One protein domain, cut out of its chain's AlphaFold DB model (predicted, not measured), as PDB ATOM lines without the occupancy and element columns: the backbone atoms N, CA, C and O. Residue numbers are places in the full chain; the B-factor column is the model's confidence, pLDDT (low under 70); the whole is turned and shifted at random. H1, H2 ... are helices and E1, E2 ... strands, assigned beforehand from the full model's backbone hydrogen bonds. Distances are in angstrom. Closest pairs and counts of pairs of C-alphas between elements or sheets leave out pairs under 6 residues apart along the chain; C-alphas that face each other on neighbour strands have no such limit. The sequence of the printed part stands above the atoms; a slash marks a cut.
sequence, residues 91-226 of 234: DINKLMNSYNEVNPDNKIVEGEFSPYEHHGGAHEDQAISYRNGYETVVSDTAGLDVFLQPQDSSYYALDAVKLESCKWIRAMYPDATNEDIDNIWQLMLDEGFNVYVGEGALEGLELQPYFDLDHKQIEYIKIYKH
ATOM      1  N   ASP A  91     -55.935 -26.749 -16.199       95.31
ATOM      2  CA  ASP A  91     -54.945 -25.691 -15.979       95.31
ATOM      3  C   ASP A  91     -54.992 -24.641 -17.099       95.31
ATOM      4  O   ASP A  91     -54.927 -23.438 -16.826       95.31
ATOM      5  N   ILE A  92     -55.231 -25.068 -18.344       97.12
ATOM      6  CA  ILE A  92     -55.547 -24.163 -19.459       97.12
ATOM      7  C   ILE A  92     -56.856 -23.416 -19.176       97.12
ATOM      8  O   ILE A  92     -56.906 -22.193 -19.317       97.12
ATOM      9  N   ASN A  93     -57.901 -24.115 -18.716       97.62
ATOM     10  CA  ASN A  93     -59.177 -23.487 -18.374       97.62
ATOM     11  C   ASN A  93     -59.024 -22.420 -17.278       97.62
ATOM     12  O   ASN A  93     -59.590 -21.330 -17.384       97.62
ATOM     13  N   LYS A  94     -58.235 -22.702 -16.235       96.19
ATOM     14  CA  LYS A  94     -57.913 -21.735 -15.175       96.19
ATOM     15  C   LYS A  94     -57.194 -20.514 -15.737       96.19
ATOM     16  O   LYS A  94     -57.612 -19.397 -15.449       96.19
ATOM     17  N   LEU A  95     -56.173 -20.706 -16.576       96.62
ATOM     18  CA  LEU A  95     -55.446 -19.592 -17.191       96.62
ATOM     19  C   LEU A  95     -56.364 -18.714 -18.054       96.62
ATOM     20  O   LEU A  95     -56.261 -17.491 -18.002       96.62
ATOM     21  N   MET A  96     -57.283 -19.310 -18.816       97.88
ATOM     22  CA  MET A  96     -58.257 -18.560 -19.617       97.88
ATOM     23  C   MET A  96     -59.246 -17.772 -18.749       97.88
ATOM     24  O   MET A  96     -59.601 -16.642 -19.088       97.88
ATOM     25  N   ASN A  97     -59.655 -18.316 -17.601       97.69
ATOM     26  CA  ASN A  97     -60.470 -17.574 -16.641       97.69
ATOM     27  C   ASN A  97     -59.686 -16.403 -16.027       97.69
ATOM     28  O   ASN A  97     -60.180 -15.277 -16.046       97.69
ATOM     29  N   SER A  98     -58.431 -16.611 -15.618       96.94
ATOM     30  CA  SER A  98     -57.554 -15.518 -15.166       96.94
ATOM     31  C   SER A  98     -57.316 -14.469 -16.259       96.94
ATOM     32  O   SER A  98     -57.265 -13.272 -15.979       96.94
ATOM     33  N   TYR A  99     -57.237 -14.881 -17.529       97.25
ATOM     34  CA  TYR A  99     -57.191 -13.953 -18.658       97.25
ATOM     35  C   TYR A  99     -58.450 -13.083 -18.717       97.25
ATOM     36  O   TYR A  99     -58.343 -11.873 -18.914       97.25
ATOM     37  N   ASN A 100     -59.636 -13.663 -18.527       97.69
ATOM     38  CA  ASN A 100     -60.902 -12.928 -18.557       97.69
ATOM     39  C   ASN A 100     -61.065 -11.942 -17.400       97.69
ATOM     40  O   ASN A 100     -61.670 -10.886 -17.590       97.69
ATOM     41  N   GLU A 101     -60.532 -12.273 -16.224       96.31
ATOM     42  CA  GLU A 101     -60.537 -11.392 -15.053       96.31
ATOM     43  C   GLU A 101     -59.740 -10.111 -15.311       96.31
ATOM     44  O   GLU A 101     -60.215  -9.014 -15.017       96.31
ATOM     45  N   VAL A 102     -58.553 -10.233 -15.915       95.00
ATOM     46  CA  VAL A 102     -57.666  -9.085 -16.169       95.00
ATOM     47  C   VAL A 102     -57.927  -8.388 -17.511       95.00
ATOM     48  O   VAL A 102     -57.399  -7.302 -17.745       95.00
ATOM     49  N   ASN A 103     -58.759  -8.970 -18.385       94.94
ATOM     50  CA  ASN A 103     -59.115  -8.418 -19.698       94.94
ATOM     51  C   ASN A 103     -60.646  -8.411 -19.929       94.94
ATOM     52  O   ASN A 103     -61.137  -9.090 -20.836       94.94
ATOM     53  N   PRO A 104     -61.426  -7.632 -19.154       95.50
ATOM     54  CA  PRO A 104     -62.891  -7.668 -19.209       95.50
ATOM     55  C   PRO A 104     -63.483  -7.238 -20.559       95.50
ATOM     56  O   PRO A 104     -64.578  -7.683 -20.900       95.50
ATOM     57  N   ASP A 105     -62.756  -6.427 -21.330       95.25
ATOM     58  CA  ASP A 105     -63.172  -5.936 -22.650       95.25
ATOM     59  C   ASP A 105     -62.766  -6.874 -23.803       95.25
ATOM     60  O   ASP A 105     -63.098  -6.614 -24.957       95.25
ATOM     61  N   ASN A 106     -62.034  -7.957 -23.514       95.00
ATOM     62  CA  ASN A 106     -61.512  -8.890 -24.518       95.00
ATOM     63  C   ASN A 106     -61.636 -10.355 -24.072       95.00
ATOM     64  O   ASN A 106     -60.694 -11.139 -24.203       95.00
ATOM     65  N   LYS A 107     -62.777 -10.719 -23.488       97.31
ATOM     66  CA  LYS A 107     -62.969 -12.046 -22.897       97.31
ATOM     67  C   LYS A 107     -62.885 -13.166 -23.932       97.31
ATOM     68  O   LYS A 107     -63.388 -13.032 -25.040       97.31
ATOM     69  N   ILE A 108     -62.280 -14.267 -23.511       98.06
ATOM     70  CA  ILE A 108     -62.394 -15.590 -24.110       98.06
ATOM     71  C   ILE A 108     -63.779 -16.137 -23.778       98.06
ATOM     72  O   ILE A 108     -64.200 -16.092 -22.616       98.06
ATOM     73  N   VAL A 109     -64.472 -16.669 -24.777       97.00
ATOM     74  CA  VAL A 109     -65.759 -17.351 -24.595       97.00
ATOM     75  C   VAL A 109     -65.634 -18.856 -24.832       97.00
ATOM     76  O   VAL A 109     -64.690 -19.326 -25.465       97.00
ATOM     77  N   GLU A 110     -66.589 -19.626 -24.311       97.12
ATOM     78  CA  GLU A 110     -66.663 -21.070 -24.552       97.12
ATOM     79  C   GLU A 110     -66.682 -21.374 -26.059       97.12
ATOM     80  O   GLU A 110     -67.399 -20.733 -26.832       97.12
ATOM     81  N   GLY A 111     -65.874 -22.351 -26.477       96.25
ATOM     82  CA  GLY A 111     -65.761 -22.770 -27.875       96.25
ATOM     83  C   GLY A 111     -64.879 -21.877 -28.756       96.25
ATOM     84  O   GLY A 111     -64.703 -22.192 -29.929       96.25
ATOM     85  N   GLU A 112     -64.296 -20.795 -28.224       97.62
ATOM     86  CA  GLU A 112     -63.330 -19.960 -28.963       97.62
ATOM     87  C   GLU A 112     -61.982 -20.664 -29.175       97.62
ATOM     88  O   GLU A 112     -61.281 -20.390 -30.153       97.62
ATOM     89  N   PHE A 113     -61.627 -21.574 -28.268       98.06
ATOM     90  CA  PHE A 113     -60.445 -22.421 -28.364       98.06
ATOM     91  C   PHE A 113     -60.839 -23.875 -28.618       98.06
ATOM     92  O   PHE A 113     -61.770 -24.397 -28.000       98.06
ATOM     93  N   SER A 114     -60.089 -24.547 -29.489       97.38
ATOM     94  CA  SER A 114     -60.224 -25.978 -29.780       97.38
ATOM     95  C   SER A 114     -58.920 -26.723 -29.481       97.38
ATOM     96  O   SER A 114     -57.865 -26.084 -29.463       97.38
ATOM     97  N   PRO A 115     -58.946 -28.055 -29.285       97.38
ATOM     98  CA  PRO A 115     -57.721 -28.847 -29.232       97.38
ATOM     99  C   PRO A 115     -56.847 -28.597 -30.460       97.38
ATOM    100  O   PRO A 115     -57.349 -28.491 -31.583       97.38
ATOM    101  N   TYR A 116     -55.541 -28.480 -30.249       95.38
ATOM    102  CA  TYR A 116     -54.596 -28.221 -31.321       95.38
ATOM    103  C   TYR A 116     -54.328 -29.509 -32.098       95.38
ATOM    104  O   TYR A 116     -53.852 -30.501 -31.549       95.38
ATOM    105  N   GLU A 117     -54.643 -29.507 -33.390       92.88
ATOM    106  CA  GLU A 117     -54.385 -30.647 -34.266       92.88
ATOM    107  C   GLU A 117     -52.995 -30.535 -34.891       92.88
ATOM    108  O   GLU A 117     -52.758 -29.746 -35.806       92.88
ATOM    109  N   HIS A 118     -52.062 -31.364 -34.427       86.19
ATOM    110  CA  HIS A 118     -50.699 -31.383 -34.942       86.19
ATOM    111  C   HIS A 118     -50.173 -32.816 -35.056       86.19
ATOM    112  O   HIS A 118     -50.502 -33.693 -34.260       86.19
ATOM    113  N   HIS A 119     -49.371 -33.085 -36.091       86.50
ATOM    114  CA  HIS A 119     -48.883 -34.432 -36.429       86.50
ATOM    115  C   HIS A 119     -49.982 -35.500 -36.624       86.50
ATOM    116  O   HIS A 119     -49.737 -36.690 -36.436       86.50
ATOM    117  N   GLY A 120     -51.183 -35.091 -37.047       87.25
ATOM    118  CA  GLY A 120     -52.290 -36.005 -37.345       87.25
ATOM    119  C   GLY A 120     -53.098 -36.462 -36.126       87.25
ATOM    120  O   GLY A 120     -53.848 -37.428 -36.244       87.25
ATOM    121  N   GLY A 121     -52.955 -35.791 -34.980       89.94
ATOM    122  CA  GLY A 121     -53.775 -36.013 -33.791       89.94
ATOM    123  C   GLY A 121     -54.091 -34.709 -33.061       89.94
ATOM    124  O   GLY A 121     -53.359 -33.728 -33.195       89.94
ATOM    125  N   ALA A 122     -55.186 -34.717 -32.304       92.44
ATOM    126  CA  ALA A 122     -55.546 -33.632 -31.402       92.44
ATOM    127  C   ALA A 122     -54.746 -33.746 -30.097       92.44
ATOM    128  O   ALA A 122     -54.716 -34.811 -29.478       92.44
ATOM    129  N   HIS A 123     -54.118 -32.647 -29.689       93.31
ATOM    130  CA  HIS A 123     -53.423 -32.501 -28.411       93.31
ATOM    131  C   HIS A 123     -54.353 -31.766 -27.450       93.31
ATOM    132  O   HIS A 123     -54.535 -30.558 -27.540       93.31
ATOM    133  N   GLU A 124     -55.008 -32.509 -26.561       95.38
ATOM    134  CA  GLU A 124     -55.970 -31.961 -25.594       95.38
ATOM    135  C   GLU A 124     -55.314 -31.027 -24.560       95.38
ATOM    136  O   GLU A 124     -55.969 -30.130 -24.032       95.38
ATOM    137  N   ASP A 125     -54.010 -31.179 -24.330       95.69
ATOM    138  CA  ASP A 125     -53.156 -30.317 -23.509       95.69
ATOM    139  C   ASP A 125     -52.646 -29.068 -24.250       95.69
ATOM    140  O   ASP A 125     -51.794 -28.349 -23.726       95.69
ATOM    141  N   GLN A 126     -53.153 -28.808 -25.458       96.88
ATOM    142  CA  GLN A 126     -52.811 -27.648 -26.274       96.88
ATOM    143  C   GLN A 126     -54.080 -27.068 -26.905       96.88
ATOM    144  O   GLN A 126     -54.745 -27.709 -27.709       96.88
ATOM    145  N   ALA A 127     -54.426 -25.838 -26.552       97.75
ATOM    146  CA  ALA A 127     -55.605 -25.148 -27.051       97.75
ATOM    147  C   ALA A 127     -55.197 -24.107 -28.098       97.75
ATOM    148  O   ALA A 127     -54.377 -23.238 -27.805       97.75
ATOM    149  N   ILE A 128     -55.788 -24.150 -29.294       97.81
ATOM    150  CA  ILE A 128     -55.541 -23.187 -30.374       97.81
ATOM    151  C   ILE A 128     -56.752 -22.281 -30.613       97.81
ATOM    152  O   ILE A 128     -57.899 -22.725 -30.557       97.81
ATOM    153  N   SER A 129     -56.488 -21.013 -30.918       97.88
ATOM    154  CA  SER A 129     -57.469 -20.066 -31.444       97.88
ATOM    155  C   SER A 129     -56.813 -19.062 -32.391       97.88
ATOM    156  O   SER A 129     -55.616 -18.788 -32.296       97.88
ATOM    157  N   TYR A 130     -57.613 -18.476 -33.279       96.00
ATOM    158  CA  TYR A 130     -57.212 -17.370 -34.145       96.00
ATOM    159  C   TYR A 130     -57.960 -16.121 -33.689       96.00
ATOM    160  O   TYR A 130     -59.086 -15.861 -34.118       96.00
ATOM    161  N   ARG A 131     -57.350 -15.364 -32.776       92.31
ATOM    162  CA  ARG A 131     -57.982 -14.221 -32.108       92.31
ATOM    163  C   ARG A 131     -57.065 -13.011 -32.096       92.31
ATOM    164  O   ARG A 131     -55.848 -13.139 -32.061       92.31
ATOM    165  N   ASN A 132     -57.655 -11.818 -32.119       91.00
ATOM    166  CA  ASN A 132     -56.931 -10.544 -32.027       91.00
ATOM    167  C   ASN A 132     -55.833 -10.339 -33.090       91.00
ATOM    168  O   ASN A 132     -54.938  -9.534 -32.866       91.00
ATOM    169  N   GLY A 133     -55.895 -11.047 -34.227       93.12
ATOM    170  CA  GLY A 133     -54.848 -11.018 -35.258       93.12
ATOM    171  C   GLY A 133     -53.694 -12.000 -35.043       93.12
ATOM    172  O   GLY A 133     -52.696 -11.931 -35.759       93.12
ATOM    173  N   TYR A 134     -53.824 -12.916 -34.081       95.69
ATOM    174  CA  TYR A 134     -52.810 -13.902 -33.726       95.69
ATOM    175  C   TYR A 134     -53.368 -15.316 -33.839       95.69
ATOM    176  O   TYR A 134     -54.480 -15.596 -33.391       95.69
ATOM    177  N   GLU A 135     -52.550 -16.226 -34.355       96.31
ATOM    178  CA  GLU A 135     -52.648 -17.623 -33.958       96.31
ATOM    179  C   GLU A 135     -52.089 -17.720 -32.543       96.31
ATOM    180  O   GLU A 135     -50.957 -17.313 -32.268       96.31
ATOM    181  N   THR A 136     -52.939 -18.172 -31.633       97.69
ATOM    182  CA  THR A 136     -52.644 -18.279 -30.212       97.69
ATOM    183  C   THR A 136     -52.747 -19.735 -29.810       97.69
ATOM    184  O   THR A 136     -53.826 -20.318 -29.913       97.69
ATOM    185  N   VAL A 137     -51.647 -20.301 -29.323       97.44
ATOM    186  CA  VAL A 137     -51.623 -21.651 -28.755       97.44
ATOM    187  C   VAL A 137     -51.304 -21.549 -27.271       97.44
ATOM    188  O   VAL A 137     -50.279 -20.984 -26.902       97.44
ATOM    189  N   VAL A 138     -52.182 -22.083 -26.427       97.75
ATOM    190  CA  VAL A 138     -51.979 -22.225 -24.981       97.75
ATOM    191  C   VAL A 138     -51.675 -23.688 -24.693       97.75
ATOM    192  O   VAL A 138     -52.456 -24.552 -25.075       97.75
ATOM    193  N   SER A 139     -50.559 -23.981 -24.038       95.88
ATOM    194  CA  SER A 139     -50.057 -25.342 -23.815       95.88
ATOM    195  C   SER A 139     -49.772 -25.579 -22.331       95.88
ATOM    196  O   SER A 139     -49.345 -24.662 -21.634       95.88
ATOM    197  N   ASP A 140     -50.009 -26.802 -21.846       93.50
ATOM    198  CA  ASP A 140     -49.572 -27.282 -20.520       93.50
ATOM    199  C   ASP A 140     -48.697 -28.547 -20.633       93.50
ATOM    200  O   ASP A 140     -48.704 -29.430 -19.777       93.50
ATOM    201  N   THR A 141     -47.907 -28.677 -21.701       85.75
ATOM    202  CA  THR A 141     -47.077 -29.879 -21.894       85.75
ATOM    203  C   THR A 141     -45.868 -29.923 -20.939       85.75
ATOM    204  O   THR A 141     -45.458 -30.993 -20.485       85.75
ATOM    205  N   ALA A 142     -45.264 -28.772 -20.616       78.94
ATOM    206  CA  ALA A 142     -44.058 -28.675 -19.773       78.94
ATOM    207  C   ALA A 142     -44.169 -27.596 -18.673       78.94
ATOM    208  O   ALA A 142     -43.170 -27.175 -18.086       78.94
ATOM    209  N   GLY A 143     -45.395 -27.160 -18.391       83.06
ATOM    210  CA  GLY A 143     -45.711 -25.888 -17.748       83.06
ATOM    211  C   GLY A 143     -46.601 -25.055 -18.667       83.06
ATOM    212  O   GLY A 143     -46.628 -25.305 -19.869       83.06
ATOM    213  N   LEU A 144     -47.323 -24.092 -18.091       91.25
ATOM    214  CA  LEU A 144     -48.214 -23.237 -18.867       91.25
ATOM    215  C   LEU A 144     -47.399 -22.304 -19.761       91.25
ATOM    216  O   LEU A 144     -46.588 -21.509 -19.272       91.25
ATOM    217  N   ASP A 145     -47.650 -22.385 -21.060       94.88
ATOM    218  CA  ASP A 145     -47.040 -21.525 -22.059       94.88
ATOM    219  C   ASP A 145     -48.041 -21.015 -23.088       94.88
ATOM    220  O   ASP A 145     -49.074 -21.634 -23.347       94.88
ATOM    221  N   VAL A 146     -47.752 -19.837 -23.632       97.69
ATOM    222  CA  VAL A 146     -48.554 -19.196 -24.671       97.69
ATOM    223  C   VAL A 146     -47.646 -18.833 -25.834       97.69
ATOM    224  O   VAL A 146     -46.695 -18.068 -25.682       97.69
ATOM    225  N   PHE A 147     -47.967 -19.360 -27.005       96.69
ATOM    226  CA  PHE A 147     -47.377 -18.989 -28.281       96.69
ATOM    227  C   PHE A 147     -48.294 -17.994 -28.991       96.69
ATOM    228  O   PHE A 147     -49.489 -18.250 -29.137       96.69
ATOM    229  N   LEU A 148     -47.728 -16.873 -29.434       96.81
ATOM    230  CA  LEU A 148     -48.414 -15.847 -30.213       96.81
ATOM    231  C   LEU A 148     -47.703 -15.663 -31.549       96.81
ATOM    232  O   LEU A 148     -46.553 -15.219 -31.581       96.81
ATOM    233  N   GLN A 149     -48.411 -15.939 -32.641       95.00
ATOM    234  CA  GLN A 149     -47.939 -15.703 -34.000       95.00
ATOM    235  C   GLN A 149     -48.865 -14.715 -34.722       95.00
ATOM    236  O   GLN A 149     -50.001 -15.074 -35.054       95.00
ATOM    237  N   PRO A 150     -48.401 -13.478 -34.979       92.75
ATOM    238  CA  PRO A 150     -49.056 -12.547 -35.889       92.75
ATOM    239  C   PRO A 150     -49.486 -13.210 -37.205       92.75
ATOM    240  O   PRO A 150     -48.690 -13.872 -37.870       92.75
ATOM    241  N   GLN A 151     -50.744 -13.005 -37.592       90.69
ATOM    242  CA  GLN A 151     -51.308 -13.554 -38.831       90.69
ATOM    243  C   GLN A 151     -51.108 -12.635 -40.041       90.69
ATOM    244  O   GLN A 151     -51.219 -13.077 -41.183       90.69
ATOM    245  N   ASP A 152     -50.814 -11.354 -39.808       80.94
ATOM    246  CA  ASP A 152     -50.558 -10.394 -40.873       80.94
ATOM    247  C   ASP A 152     -49.563  -9.298 -40.471       80.94
ATOM    248  O   ASP A 152     -49.196  -9.124 -39.305       80.94
ATOM    249  N   SER A 153     -49.161  -8.515 -41.476       72.62
ATOM    250  CA  SER A 153     -48.138  -7.481 -41.331       72.62
ATOM    251  C   SER A 153     -48.455  -6.352 -40.354       72.62
ATOM    252  O   SER A 153     -47.536  -5.699 -39.866       72.62
ATOM    253  N   SER A 154     -49.732  -6.111 -40.055       68.38
ATOM    254  CA  SER A 154     -50.134  -5.096 -39.081       68.38
ATOM    255  C   SER A 154     -49.870  -5.537 -37.637       68.38
ATOM    256  O   SER A 154     -49.659  -4.687 -36.772       68.38
ATOM    257  N   TYR A 155     -49.776  -6.849 -37.396       65.19
ATOM    258  CA  TYR A 155     -49.531  -7.442 -36.081       65.19
ATOM    259  C   TYR A 155     -48.056  -7.761 -35.803       65.19
ATOM    260  O   TYR A 155     -47.720  -8.090 -34.666       65.19
ATOM    261  N   TYR A 156     -47.162  -7.597 -36.786       69.25
ATOM    262  CA  TYR A 156     -45.708  -7.709 -36.585       69.25
ATOM    263  C   TYR A 156     -45.088  -6.506 -35.859       69.25
ATOM    264  O   TYR A 156     -43.927  -6.556 -35.442       69.25
ATOM    265  N   ALA A 157     -45.830  -5.404 -35.714       78.12
ATOM    266  CA  ALA A 157     -45.352  -4.241 -34.981       78.12
ATOM    267  C   ALA A 157     -45.080  -4.614 -33.515       78.12
ATOM    268  O   ALA A 157     -45.946  -5.173 -32.840       78.12
ATOM    269  N   LEU A 158     -43.895  -4.257 -33.007       84.00
ATOM    270  CA  LEU A 158     -43.466  -4.591 -31.641       84.00
ATOM    271  C   LEU A 158     -44.494  -4.178 -30.583       84.00
ATOM    272  O   LEU A 158     -44.749  -4.940 -29.657       84.00
ATOM    273  N   ASP A 159     -45.123  -3.014 -30.746       87.62
ATOM    274  CA  ASP A 159     -46.139  -2.524 -29.813       87.62
ATOM    275  C   ASP A 159     -47.418  -3.373 -29.831       87.62
ATOM    276  O   ASP A 159     -48.030  -3.568 -28.782       87.62
ATOM    277  N   ALA A 160     -47.806  -3.916 -30.990       89.31
ATOM    278  CA  ALA A 160     -48.959  -4.807 -31.099       89.31
ATOM    279  C   ALA A 160     -48.670  -6.152 -30.419       89.31
ATOM    280  O   ALA A 160     -49.443  -6.591 -29.566       89.31
ATOM    281  N   VAL A 161     -47.508  -6.753 -30.713       91.56
ATOM    282  CA  VAL A 161     -47.072  -8.006 -30.072       91.56
ATOM    283  C   VAL A 161     -46.939  -7.824 -28.560       91.56
ATOM    284  O   VAL A 161     -47.391  -8.675 -27.795       91.56
ATOM    285  N   LYS A 162     -46.377  -6.695 -28.111       93.19
ATOM    286  CA  LYS A 162     -46.302  -6.340 -26.691       93.19
ATOM    287  C   LYS A 162     -47.685  -6.250 -26.067       93.19
ATOM    288  O   LYS A 162     -47.912  -6.830 -25.010       93.19
ATOM    289  N   LEU A 163     -48.606  -5.526 -26.707       92.94
ATOM    290  CA  LEU A 163     -49.957  -5.330 -26.194       92.94
ATOM    291  C   LEU A 163     -50.670  -6.668 -25.989       92.94
ATOM    292  O   LEU A 163     -51.271  -6.859 -24.934       92.94
ATOM    293  N   GLU A 164     -50.578  -7.592 -26.947       95.06
ATOM    294  CA  GLU A 164     -51.178  -8.922 -26.802       95.06
ATOM    295  C   GLU A 164     -50.441  -9.768 -25.754       95.06
ATOM    296  O   GLU A 164     -51.086 -10.358 -24.885       95.06
ATOM    297  N   SER A 165     -49.104  -9.755 -25.743       95.62
ATOM    298  CA  SER A 165     -48.300 -10.474 -24.741       95.62
ATOM    299  C   SER A 165     -48.644 -10.041 -23.316       95.62
ATOM    300  O   SER A 165     -48.802 -10.880 -22.433       95.62
ATOM    301  N   CYS A 166     -48.834  -8.738 -23.086       95.62
ATOM    302  CA  CYS A 166     -49.206  -8.188 -21.783       95.62
ATOM    303  C   CYS A 166     -50.504  -8.794 -21.232       95.62
ATOM    304  O   CYS A 166     -50.617  -8.969 -20.021       95.62
ATOM    305  N   LYS A 167     -51.485  -9.114 -22.086       95.62
ATOM    306  CA  LYS A 167     -52.756  -9.710 -21.645       95.62
ATOM    307  C   LYS A 167     -52.529 -11.094 -21.038       95.62
ATOM    308  O   LYS A 167     -53.064 -11.391 -19.972       95.62
ATOM    309  N   TRP A 168     -51.688 -11.897 -21.686       97.31
ATOM    310  CA  TRP A 168     -51.322 -13.241 -21.238       97.31
ATOM    311  C   TRP A 168     -50.366 -13.226 -20.047       97.31
ATOM    312  O   TRP A 168     -50.573 -13.974 -19.095       97.31
ATOM    313  N   ILE A 169     -49.380 -12.327 -20.035       96.88
ATOM    314  CA  ILE A 169     -48.468 -12.173 -18.894       96.88
ATOM    315  C   ILE A 169     -49.255 -11.796 -17.637       96.88
ATOM    316  O   ILE A 169     -49.040 -12.408 -16.598       96.88
ATOM    317  N   ARG A 170     -50.216 -10.866 -17.715       95.56
ATOM    318  CA  ARG A 170     -51.062 -10.511 -16.560       95.56
ATOM    319  C   ARG A 170     -51.961 -11.657 -16.105       95.56
ATOM    320  O   ARG A 170     -52.173 -11.812 -14.911       95.56
ATOM    321  N   ALA A 171     -52.454 -12.477 -17.031       95.94
ATOM    322  CA  ALA A 171     -53.212 -13.677 -16.679       95.94
ATOM    323  C   ALA A 171     -52.345 -14.682 -15.898       95.94
ATOM    324  O   ALA A 171     -52.797 -15.298 -14.937       95.94
ATOM    325  N   MET A 172     -51.076 -14.823 -16.289       95.31
ATOM    326  CA  MET A 172     -50.103 -15.681 -15.610       95.31
ATOM    327  C   MET A 172     -49.570 -15.077 -14.299       95.31
ATOM    328  O   MET A 172     -49.210 -15.828 -13.386       95.31
ATOM    329  N   TYR A 173     -49.504 -13.750 -14.213       94.56
ATOM    330  CA  TYR A 173     -48.891 -12.971 -13.137       94.56
ATOM    331  C   TYR A 173     -49.793 -11.779 -12.766       94.56
ATOM    332  O   TYR A 173     -49.502 -10.644 -13.155       94.56
ATOM    333  N   PRO A 174     -50.888 -12.006 -12.017       89.19
ATOM    334  CA  PRO A 174     -51.883 -10.967 -11.729       89.19
ATOM    335  C   PRO A 174     -51.335  -9.800 -10.894       89.19
ATOM    336  O   PRO A 174     -51.838  -8.684 -10.998       89.19
ATOM    337  N   ASP A 175     -50.277 -10.034 -10.115       89.38
ATOM    338  CA  ASP A 175     -49.625  -9.012  -9.287       89.38
ATOM    339  C   ASP A 175     -48.582  -8.174 -10.052       89.38
ATOM    340  O   ASP A 175     -48.016  -7.232  -9.491       89.38
ATOM    341  N   ALA A 176     -48.286  -8.510 -11.315       91.00
ATOM    342  CA  ALA A 176     -47.285  -7.801 -12.103       91.00
ATOM    343  C   ALA A 176     -47.770  -6.405 -12.509       91.00
ATOM    344  O   ALA A 176     -48.859  -6.222 -13.061       91.00
ATOM    345  N   THR A 177     -46.924  -5.404 -12.290       92.56
ATOM    346  CA  THR A 177     -47.197  -4.031 -12.712       92.56
ATOM    347  C   THR A 177     -46.856  -3.822 -14.190       92.56
ATOM    348  O   THR A 177     -46.116  -4.592 -14.802       92.56
ATOM    349  N   ASN A 178     -47.355  -2.729 -14.781       91.94
ATOM    350  CA  ASN A 178     -46.948  -2.336 -16.138       91.94
ATOM    351  C   ASN A 178     -45.439  -2.097 -16.227       91.94
ATOM    352  O   ASN A 178     -44.834  -2.446 -17.232       91.94
ATOM    353  N   GLU A 179     -44.842  -1.544 -15.171       95.00
ATOM    354  CA  GLU A 179     -43.403  -1.300 -15.103       95.00
ATOM    355  C   GLU A 179     -42.609  -2.614 -15.116       95.00
ATOM    356  O   GLU A 179     -41.615  -2.710 -15.831       95.00
ATOM    357  N   ASP A 180     -43.070  -3.650 -14.403       94.50
ATOM    358  CA  ASP A 180     -42.427  -4.972 -14.423       94.50
ATOM    359  C   ASP A 180     -42.394  -5.551 -15.844       94.50
ATOM    360  O   ASP A 180     -41.343  -5.980 -16.326       94.50
ATOM    361  N   ILE A 181     -43.536  -5.519 -16.538       94.81
ATOM    362  CA  ILE A 181     -43.658  -6.054 -17.899       94.81
ATOM    363  C   ILE A 181     -42.859  -5.200 -18.893       94.81
ATOM    364  O   ILE A 181     -42.170  -5.744 -19.755       94.81
ATOM    365  N   ASP A 182     -42.906  -3.872 -18.763       95.06
ATOM    366  CA  ASP A 182     -42.156  -2.946 -19.611       95.06
ATOM    367  C   ASP A 182     -40.647  -3.161 -19.482       95.06
ATOM    368  O   ASP A 182     -39.953  -3.207 -20.498       95.06
ATOM    369  N   ASN A 183     -40.143  -3.350 -18.261       94.31
ATOM    370  CA  ASN A 183     -38.726  -3.600 -18.009       94.31
ATOM    371  C   ASN A 183     -38.257  -4.915 -18.644       94.31
ATOM    372  O   ASN A 183     -37.212  -4.941 -19.293       94.31
ATOM    373  N   ILE A 184     -39.033  -5.994 -18.504       94.12
ATOM    374  CA  ILE A 184     -38.698  -7.286 -19.120       94.12
ATOM    375  C   ILE A 184     -38.796  -7.224 -20.645       94.12
ATOM    376  O   ILE A 184     -37.933  -7.762 -21.337       94.12
ATOM    377  N   TRP A 185     -39.797  -6.525 -21.179       94.00
ATOM    378  CA  TRP A 185     -39.924  -6.312 -22.616       94.00
ATOM    379  C   TRP A 185     -38.719  -5.558 -23.185       94.00
ATOM    380  O   TRP A 185     -38.160  -5.971 -24.196       94.00
ATOM    381  N   GLN A 186     -38.289  -4.473 -22.531       92.88
ATOM    382  CA  GLN A 186     -37.112  -3.724 -22.980       92.88
ATOM    383  C   GLN A 186     -35.834  -4.548 -22.870       92.88
ATOM    384  O   GLN A 186     -35.039  -4.549 -23.804       92.88
ATOM    385  N   LEU A 187     -35.669  -5.318 -21.792       91.50
ATOM    386  CA  LEU A 187     -34.533  -6.227 -21.656       91.50
ATOM    387  C   LEU A 187     -34.479  -7.244 -22.808       91.50
ATOM    388  O   LEU A 187     -33.411  -7.485 -23.358       91.50
ATOM    389  N   MET A 188     -35.625  -7.798 -23.214       92.44
ATOM    390  CA  MET A 188     -35.716  -8.718 -24.354       92.44
ATOM    391  C   MET A 188     -35.291  -8.054 -25.669       92.44
ATOM    392  O   MET A 188     -34.595  -8.675 -26.472       92.44
ATOM    393  N   LEU A 189     -35.681  -6.797 -25.891       89.06
ATOM    394  CA  LEU A 189     -35.284  -6.045 -27.084       89.06
ATOM    395  C   LEU A 189     -33.792  -5.676 -27.079       89.06
ATOM    396  O   LEU A 189     -33.152  -5.758 -28.127       89.06
ATOM    397  N   ASP A 190     -33.247  -5.291 -25.925       88.88
ATOM    398  CA  ASP A 190     -31.843  -4.898 -25.772       88.88
ATOM    399  C   ASP A 190     -30.888  -6.088 -25.941       88.88
ATOM    400  O   ASP A 190     -29.834  -5.965 -26.570       88.88
ATOM    401  N   GLU A 191     -31.256  -7.243 -25.385       84.75
ATOM    402  CA  GLU A 191     -30.467  -8.474 -25.464       84.75
ATOM    403  C   GLU A 191     -30.649  -9.173 -26.824       84.75
ATOM    404  O   GLU A 191     -29.708  -9.767 -27.352       84.75
ATOM    405  N   GLY A 192     -31.832  -9.068 -27.442       77.56
ATOM    406  CA  GLY A 192     -32.129  -9.666 -28.748       77.56
ATOM    407  C   GLY A 192     -32.265 -11.195 -28.725       77.56
ATOM    408  O   GLY A 192     -32.166 -11.837 -29.771       77.56
ATOM    409  N   PHE A 193     -32.466 -11.790 -27.547       82.38
ATOM    410  CA  PHE A 193     -32.680 -13.225 -27.337       82.38
ATOM    411  C   PHE A 193     -33.614 -13.471 -26.138       82.38
ATOM    412  O   PHE A 193     -34.164 -12.534 -25.559       82.38
ATOM    413  N   ASN A 194     -33.809 -14.745 -25.782       89.56
ATOM    414  CA  ASN A 194     -34.671 -15.173 -24.681       89.56
ATOM    415  C   ASN A 194     -34.319 -14.495 -23.346       89.56
ATOM    416  O   ASN A 194     -33.160 -14.479 -22.931       89.56
ATOM    417  N   VAL A 195     -35.332 -14.038 -22.613       92.31
ATOM    418  CA  VAL A 195     -35.168 -13.463 -21.271       92.31
ATOM    419  C   VAL A 195     -35.890 -14.325 -20.253       92.31
ATOM    420  O   VAL A 195     -37.075 -14.587 -20.419       92.31
ATOM    421  N   TYR A 196     -35.190 -14.716 -19.186       92.00
ATOM    422  CA  TYR A 196     -35.741 -15.443 -18.040       92.00
ATOM    423  C   TYR A 196     -35.679 -14.586 -16.772       92.00
ATOM    424  O   TYR A 196     -34.642 -13.993 -16.461       92.00
ATOM    425  N   VAL A 197     -36.769 -14.565 -16.007       91.38
ATOM    426  CA  VAL A 197     -36.881 -13.818 -14.753       91.38
ATOM    427  C   VAL A 197     -36.657 -14.746 -13.561       91.38
ATOM    428  O   VAL A 197     -37.476 -15.608 -13.252       91.38
ATOM    429  N   GLY A 198     -35.538 -14.564 -12.859       88.19
ATOM    430  CA  GLY A 198     -35.153 -15.421 -11.730       88.19
ATOM    431  C   GLY A 198     -35.668 -14.993 -10.354       88.19
ATOM    432  O   GLY A 198     -35.555 -15.773  -9.414       88.19
ATOM    433  N   GLU A 199     -36.192 -13.776 -10.210       86.06
ATOM    434  CA  GLU A 199     -36.702 -13.242  -8.943       86.06
ATOM    435  C   GLU A 199     -37.736 -12.129  -9.180       86.06
ATOM    436  O   GLU A 199     -37.735 -11.489 -10.231       86.06
ATOM    437  N   GLY A 200     -38.594 -11.869  -8.189       88.50
ATOM    438  CA  GLY A 200     -39.550 -10.753  -8.210       88.50
ATOM    439  C   GLY A 200     -40.966 -11.135  -8.648       88.50
ATOM    440  O   GLY A 200     -41.349 -12.301  -8.601       88.50
ATOM    441  N   ALA A 201     -41.766 -10.139  -9.043       88.81
ATOM    442  CA  ALA A 201     -43.188 -10.312  -9.370       88.81
ATOM    443  C   ALA A 201     -43.435 -11.204 -10.601       88.81
ATOM    444  O   ALA A 201     -44.493 -11.814 -10.723       88.81
ATOM    445  N   LEU A 202     -42.443 -11.302 -11.487       92.94
ATOM    446  CA  LEU A 202     -42.468 -12.128 -12.693       92.94
ATOM    447  C   LEU A 202     -41.583 -13.382 -12.559       92.94
ATOM    448  O   LEU A 202     -41.185 -13.942 -13.573       92.94
ATOM    449  N   GLU A 203     -41.228 -13.823 -11.340       92.69
ATOM    450  CA  GLU A 203     -40.370 -15.007 -11.127       92.69
ATOM    451  C   GLU A 203     -40.864 -16.216 -11.949       92.69
ATOM    452  O   GLU A 203     -42.043 -16.578 -11.935       92.69
ATOM    453  N   GLY A 204     -39.950 -16.848 -12.686       91.31
ATOM    454  CA  GLY A 204     -40.241 -17.986 -13.556       91.31
ATOM    455  C   GLY A 204     -40.802 -17.624 -14.934       91.31
ATOM    456  O   GLY A 204     -41.070 -18.541 -15.708       91.31
ATOM    457  N   LEU A 205     -40.978 -16.337 -15.257       94.38
ATOM    458  CA  LEU A 205     -41.363 -15.902 -16.601       94.38
ATOM    459  C   LEU A 205     -40.182 -16.084 -17.553       94.38
ATOM    460  O   LEU A 205     -39.069 -15.649 -17.252       94.38
ATOM    461  N   GLU A 206     -40.438 -16.643 -18.730       94.69
ATOM    462  CA  GLU A 206     -39.514 -16.588 -19.857       94.69
ATOM    463  C   GLU A 206     -40.208 -16.043 -21.109       94.69
ATOM    464  O   GLU A 206     -41.271 -16.527 -21.499       94.69
ATOM    465  N   LEU A 207     -39.589 -15.052 -21.752       95.38
ATOM    466  CA  LEU A 207     -39.978 -14.571 -23.075       95.38
ATOM    467  C   LEU A 207     -38.988 -15.103 -24.108       95.38
ATOM    468  O   LEU A 207     -37.789 -14.857 -23.986       95.38
ATOM    469  N   GLN A 208     -39.482 -15.799 -25.129       94.12
ATOM    470  CA  GLN A 208     -38.679 -16.312 -26.241       94.12
ATOM    471  C   GLN A 208     -39.194 -15.726 -27.565       94.12
ATOM    472  O   GLN A 208     -40.105 -16.296 -28.176       94.12
ATOM    473  N   PRO A 209     -38.675 -14.568 -28.004       92.94
ATOM    474  CA  PRO A 209     -39.032 -13.999 -29.295       92.94
ATOM    475  C   PRO A 209     -38.306 -14.727 -30.431       92.94
ATOM    476  O   PRO A 209     -37.138 -15.100 -30.312       92.94
ATOM    477  N   TYR A 210     -38.973 -14.858 -31.570       90.69
ATOM    478  CA  TYR A 210     -38.330 -15.157 -32.840       90.69
ATOM    479  C   TYR A 210     -38.382 -13.923 -33.728       90.69
ATOM    480  O   TYR A 210     -39.459 -13.439 -34.081       90.69
ATOM    481  N   PHE A 211     -37.204 -13.398 -34.055       86.25
ATOM    482  CA  PHE A 211     -37.070 -12.191 -34.856       86.25
ATOM    483  C   PHE A 211     -36.830 -12.526 -36.323       86.25
ATOM    484  O   PHE A 211     -35.872 -13.225 -36.657       86.25
ATOM    485  N   ASP A 212     -37.622 -11.907 -37.191       83.38
ATOM    486  CA  ASP A 212     -37.232 -11.685 -38.573       83.38
ATOM    487  C   ASP A 212     -36.177 -10.570 -38.587       83.38
ATOM    488  O   ASP A 212     -36.473  -9.383 -38.391       83.38
ATOM    489  N   LEU A 213     -34.916 -10.960 -38.779       72.38
ATOM    490  CA  LEU A 213     -33.781 -10.037 -38.785       72.38
ATOM    491  C   LEU A 213     -33.768  -9.124 -40.016       72.38
ATOM    492  O   LEU A 213     -33.252  -8.005 -39.931       72.38
ATOM    493  N   ASP A 214     -34.334  -9.578 -41.134       76.81
ATOM    494  CA  ASP A 214     -34.364  -8.821 -42.382       76.81
ATOM    495  C   ASP A 214     -35.389  -7.684 -42.290       76.81
ATOM    496  O   ASP A 214     -35.133  -6.564 -42.746       76.81
ATOM    497  N   HIS A 215     -36.515  -7.936 -41.616       73.75
ATOM    498  CA  HIS A 215     -37.622  -6.986 -41.493       73.75
ATOM    499  C   HIS A 215     -37.729  -6.305 -40.120       73.75
ATOM    500  O   HIS A 215     -38.562  -5.409 -39.954       73.75
ATOM    501  N   LYS A 216     -36.858  -6.667 -39.165       74.94
ATOM    502  CA  LYS A 216     -36.818  -6.154 -37.779       74.94
ATOM    503  C   LYS A 216     -38.155  -6.304 -37.052       74.94
ATOM    504  O   LYS A 216     -38.647  -5.361 -36.430       74.94
ATOM    505  N   GLN A 217     -38.748  -7.481 -37.169       82.81
ATOM    506  CA  GLN A 217     -40.085  -7.797 -36.671       82.81
ATOM    507  C   GLN A 217     -40.046  -9.062 -35.818       82.81
ATOM    508  O   GLN A 217     -39.116  -9.854 -35.934       82.81
ATOM    509  N   ILE A 218     -41.038  -9.243 -34.946       86.25
ATOM    510  CA  ILE A 218     -41.228 -10.505 -34.221       86.25
ATOM    511  C   ILE A 218     -42.185 -11.363 -35.049       86.25
ATOM    512  O   ILE A 218     -43.345 -10.983 -35.200       86.25
ATOM    513  N   GLU A 219     -41.724 -12.500 -35.576       88.31
ATOM    514  CA  GLU A 219     -42.600 -13.434 -36.303       88.31
ATOM    515  C   GLU A 219     -43.475 -14.244 -35.353       88.31
ATOM    516  O   GLU A 219     -44.609 -14.565 -35.687       88.31
ATOM    517  N   TYR A 220     -42.947 -14.581 -34.176       92.19
ATOM    518  CA  TYR A 220     -43.709 -15.158 -33.077       92.19
ATOM    519  C   TYR A 220     -43.000 -14.920 -31.744       92.19
ATOM    520  O   TYR A 220     -41.788 -14.706 -31.688       92.19
ATOM    521  N   ILE A 221     -43.750 -14.997 -30.650       95.06
ATOM    522  CA  ILE A 221     -43.202 -14.984 -29.292       95.06
ATOM    523  C   ILE A 221     -43.806 -16.120 -28.479       95.06
ATOM    524  O   ILE A 221     -44.997 -16.413 -28.591       95.06
ATOM    525  N   LYS A 222     -42.978 -16.752 -27.649       95.62
ATOM    526  CA  LYS A 222     -43.443 -17.666 -26.606       95.62
ATOM    527  C   LYS A 222     -43.303 -17.031 -25.235       95.62
ATOM    528  O   LYS A 222     -42.276 -16.427 -24.931       95.62
ATOM    529  N   ILE A 223     -44.334 -17.202 -24.424       96.62
ATOM    530  CA  ILE A 223     -44.447 -16.710 -23.057       96.62
ATOM    531  C   ILE A 223     -44.577 -17.943 -22.172       96.62
ATOM    532  O   ILE A 223     -45.620 -18.591 -22.168       96.62
ATOM    533  N   TYR A 224     -43.521 -18.285 -21.449       93.94
ATOM    534  CA  TYR A 224     -43.491 -19.458 -20.585       93.94
ATOM    535  C   TYR A 224     -43.599 -19.046 -19.123       93.94
ATOM    536  O   TYR A 224     -42.876 -18.159 -18.667       93.94
ATOM    537  N   LYS A 225     -44.438 -19.753 -18.367       91.44
ATOM    538  CA  LYS A 225     -44.416 -19.743 -16.906       91.44
ATOM    539  C   LYS A 225     -43.826 -21.058 -16.412       91.44
ATOM    540  O   LYS A 225     -44.501 -22.087 -16.350       91.44
ATOM    541  N   HIS A 226     -42.554 -21.021 -16.027       84.94
ATOM    542  CA  HIS A 226     -41.885 -22.186 -15.455       84.94
ATOM    543  C   HIS A 226     -42.537 -22.577 -14.127       84.94
ATOM    544  O   HIS A 226     -42.770 -21.735 -13.253       84.94
TER     545      HIS A 226
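What this domain is: This is residues 91 to 226 of the 234 residues of an uncharacterized protein of Olsenella sp. KGMB02461 (UniProt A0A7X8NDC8). A strongly twisted, curled sheet of six strands has its helices over one face and leaves the other face bare; H2 packs over E4 and E6, H1 packs with its first half on E2 and E3, and H3 sits by the edge strand E5. This makes two layers, with H1, H2 and H3 on one face of the sheet. The printed part has 136 residues, with three named helices and six named strands in the order H1 E1 E2 E3 E4 H2 H3 E5 E6; the sheet runs E1 E2 E3 E4 E6 E5, antiparallel throughout, and the class is mixed, helices and strands. The whole is compact and rounded, with a radius of gyration of the C-alphas of 14.4 A and spans of 38 by 35 by 30 A.

Where its parts are: The sheet holds E1, residues 114 to 118; E2, 121 to 131, 22.3 A long, which bends by 96 degrees at residue 125; E3, 134 to 139; E4, 145 to 150; E5, 205 to 212, 22.8 A; and E6, 217 to 225, 23.5 A, which bends by 55 degrees at residue 220. H1 is residues 91 to 102, 16.8 A, from C-alpha 91 at (-54.945, -25.691, -15.979). H2 is residues 158 to 172, 20.6 A, and H3 residues 178 to 191, 19.9 A. C-alpha 225, the last of E6, is at (-44.416, -19.743, -16.906).

How they stand to each other: E1 E2 E3 E4 form a meander, each strand the antiparallel neighbour of the one before. N 116 and O 126 of E1 and E2 are 2.8 A apart, N 129 and O 136 of E2 and E3 2.9 A, and N 137 and O 147 of E3 and E4 3.0 A, each within hydrogen-bond range. So are N 148 and O 221 of E4 and E6, at 2.9 A, and N 208 and O 222 of the hairpin E5 and E6, at 2.9 A. E4, H2 H3, E5 is a split strand-helix-strand unit, two strands running the same way with E6 between them, and its crossover is right-handed. H2 is over E4 and E6 at a height over the sheet of 9.0 A, along the strands, at 10 degrees to E6 on the local plane; its closest C-alphas to E6 are those of Leu 158 and Ile 218, 6.8 A. H1, on the same face, is over E3 at a height of 11.0 A; the C-alphas of Ile 92 and Val 138, the closest, are 6.9 A apart. H1 touches residues 167 to 172 of H2, closest at the C-alphas of Tyr 99 and Ala 171, 4.5 A, opposite ways at a steep tilt of 67 degrees, only just short of about perpendicular. H2 and residues 181 to 185 of H3 only just touch, with 3 pairs of C-alphas within 8 A, the closest being those of Cys 166 and Ile 181, 7.1 A. H3 is also on the sheet, its closest C-alphas to E5 being those of Met 188 and Leu 207, 7.4 A; H1 and H3 are apart. In H1 and H3 every O i to N i+4 pair is within hydrogen-bond range, in H2 9 of 11.

The domain as a whole: The C-alphas of Gly 120 and Glu 179 are the farthest apart, 42.2 A. The printed part has no cut. The links H1 to E1 and H3 to E5 are long, 11 and 13 residues; in the second, residues 195 to 196 pair antiparallel with residues 206 to 207 of E5. The mean pLDDT of the printed part is 91.5, and residues 154 to 156 are under 70.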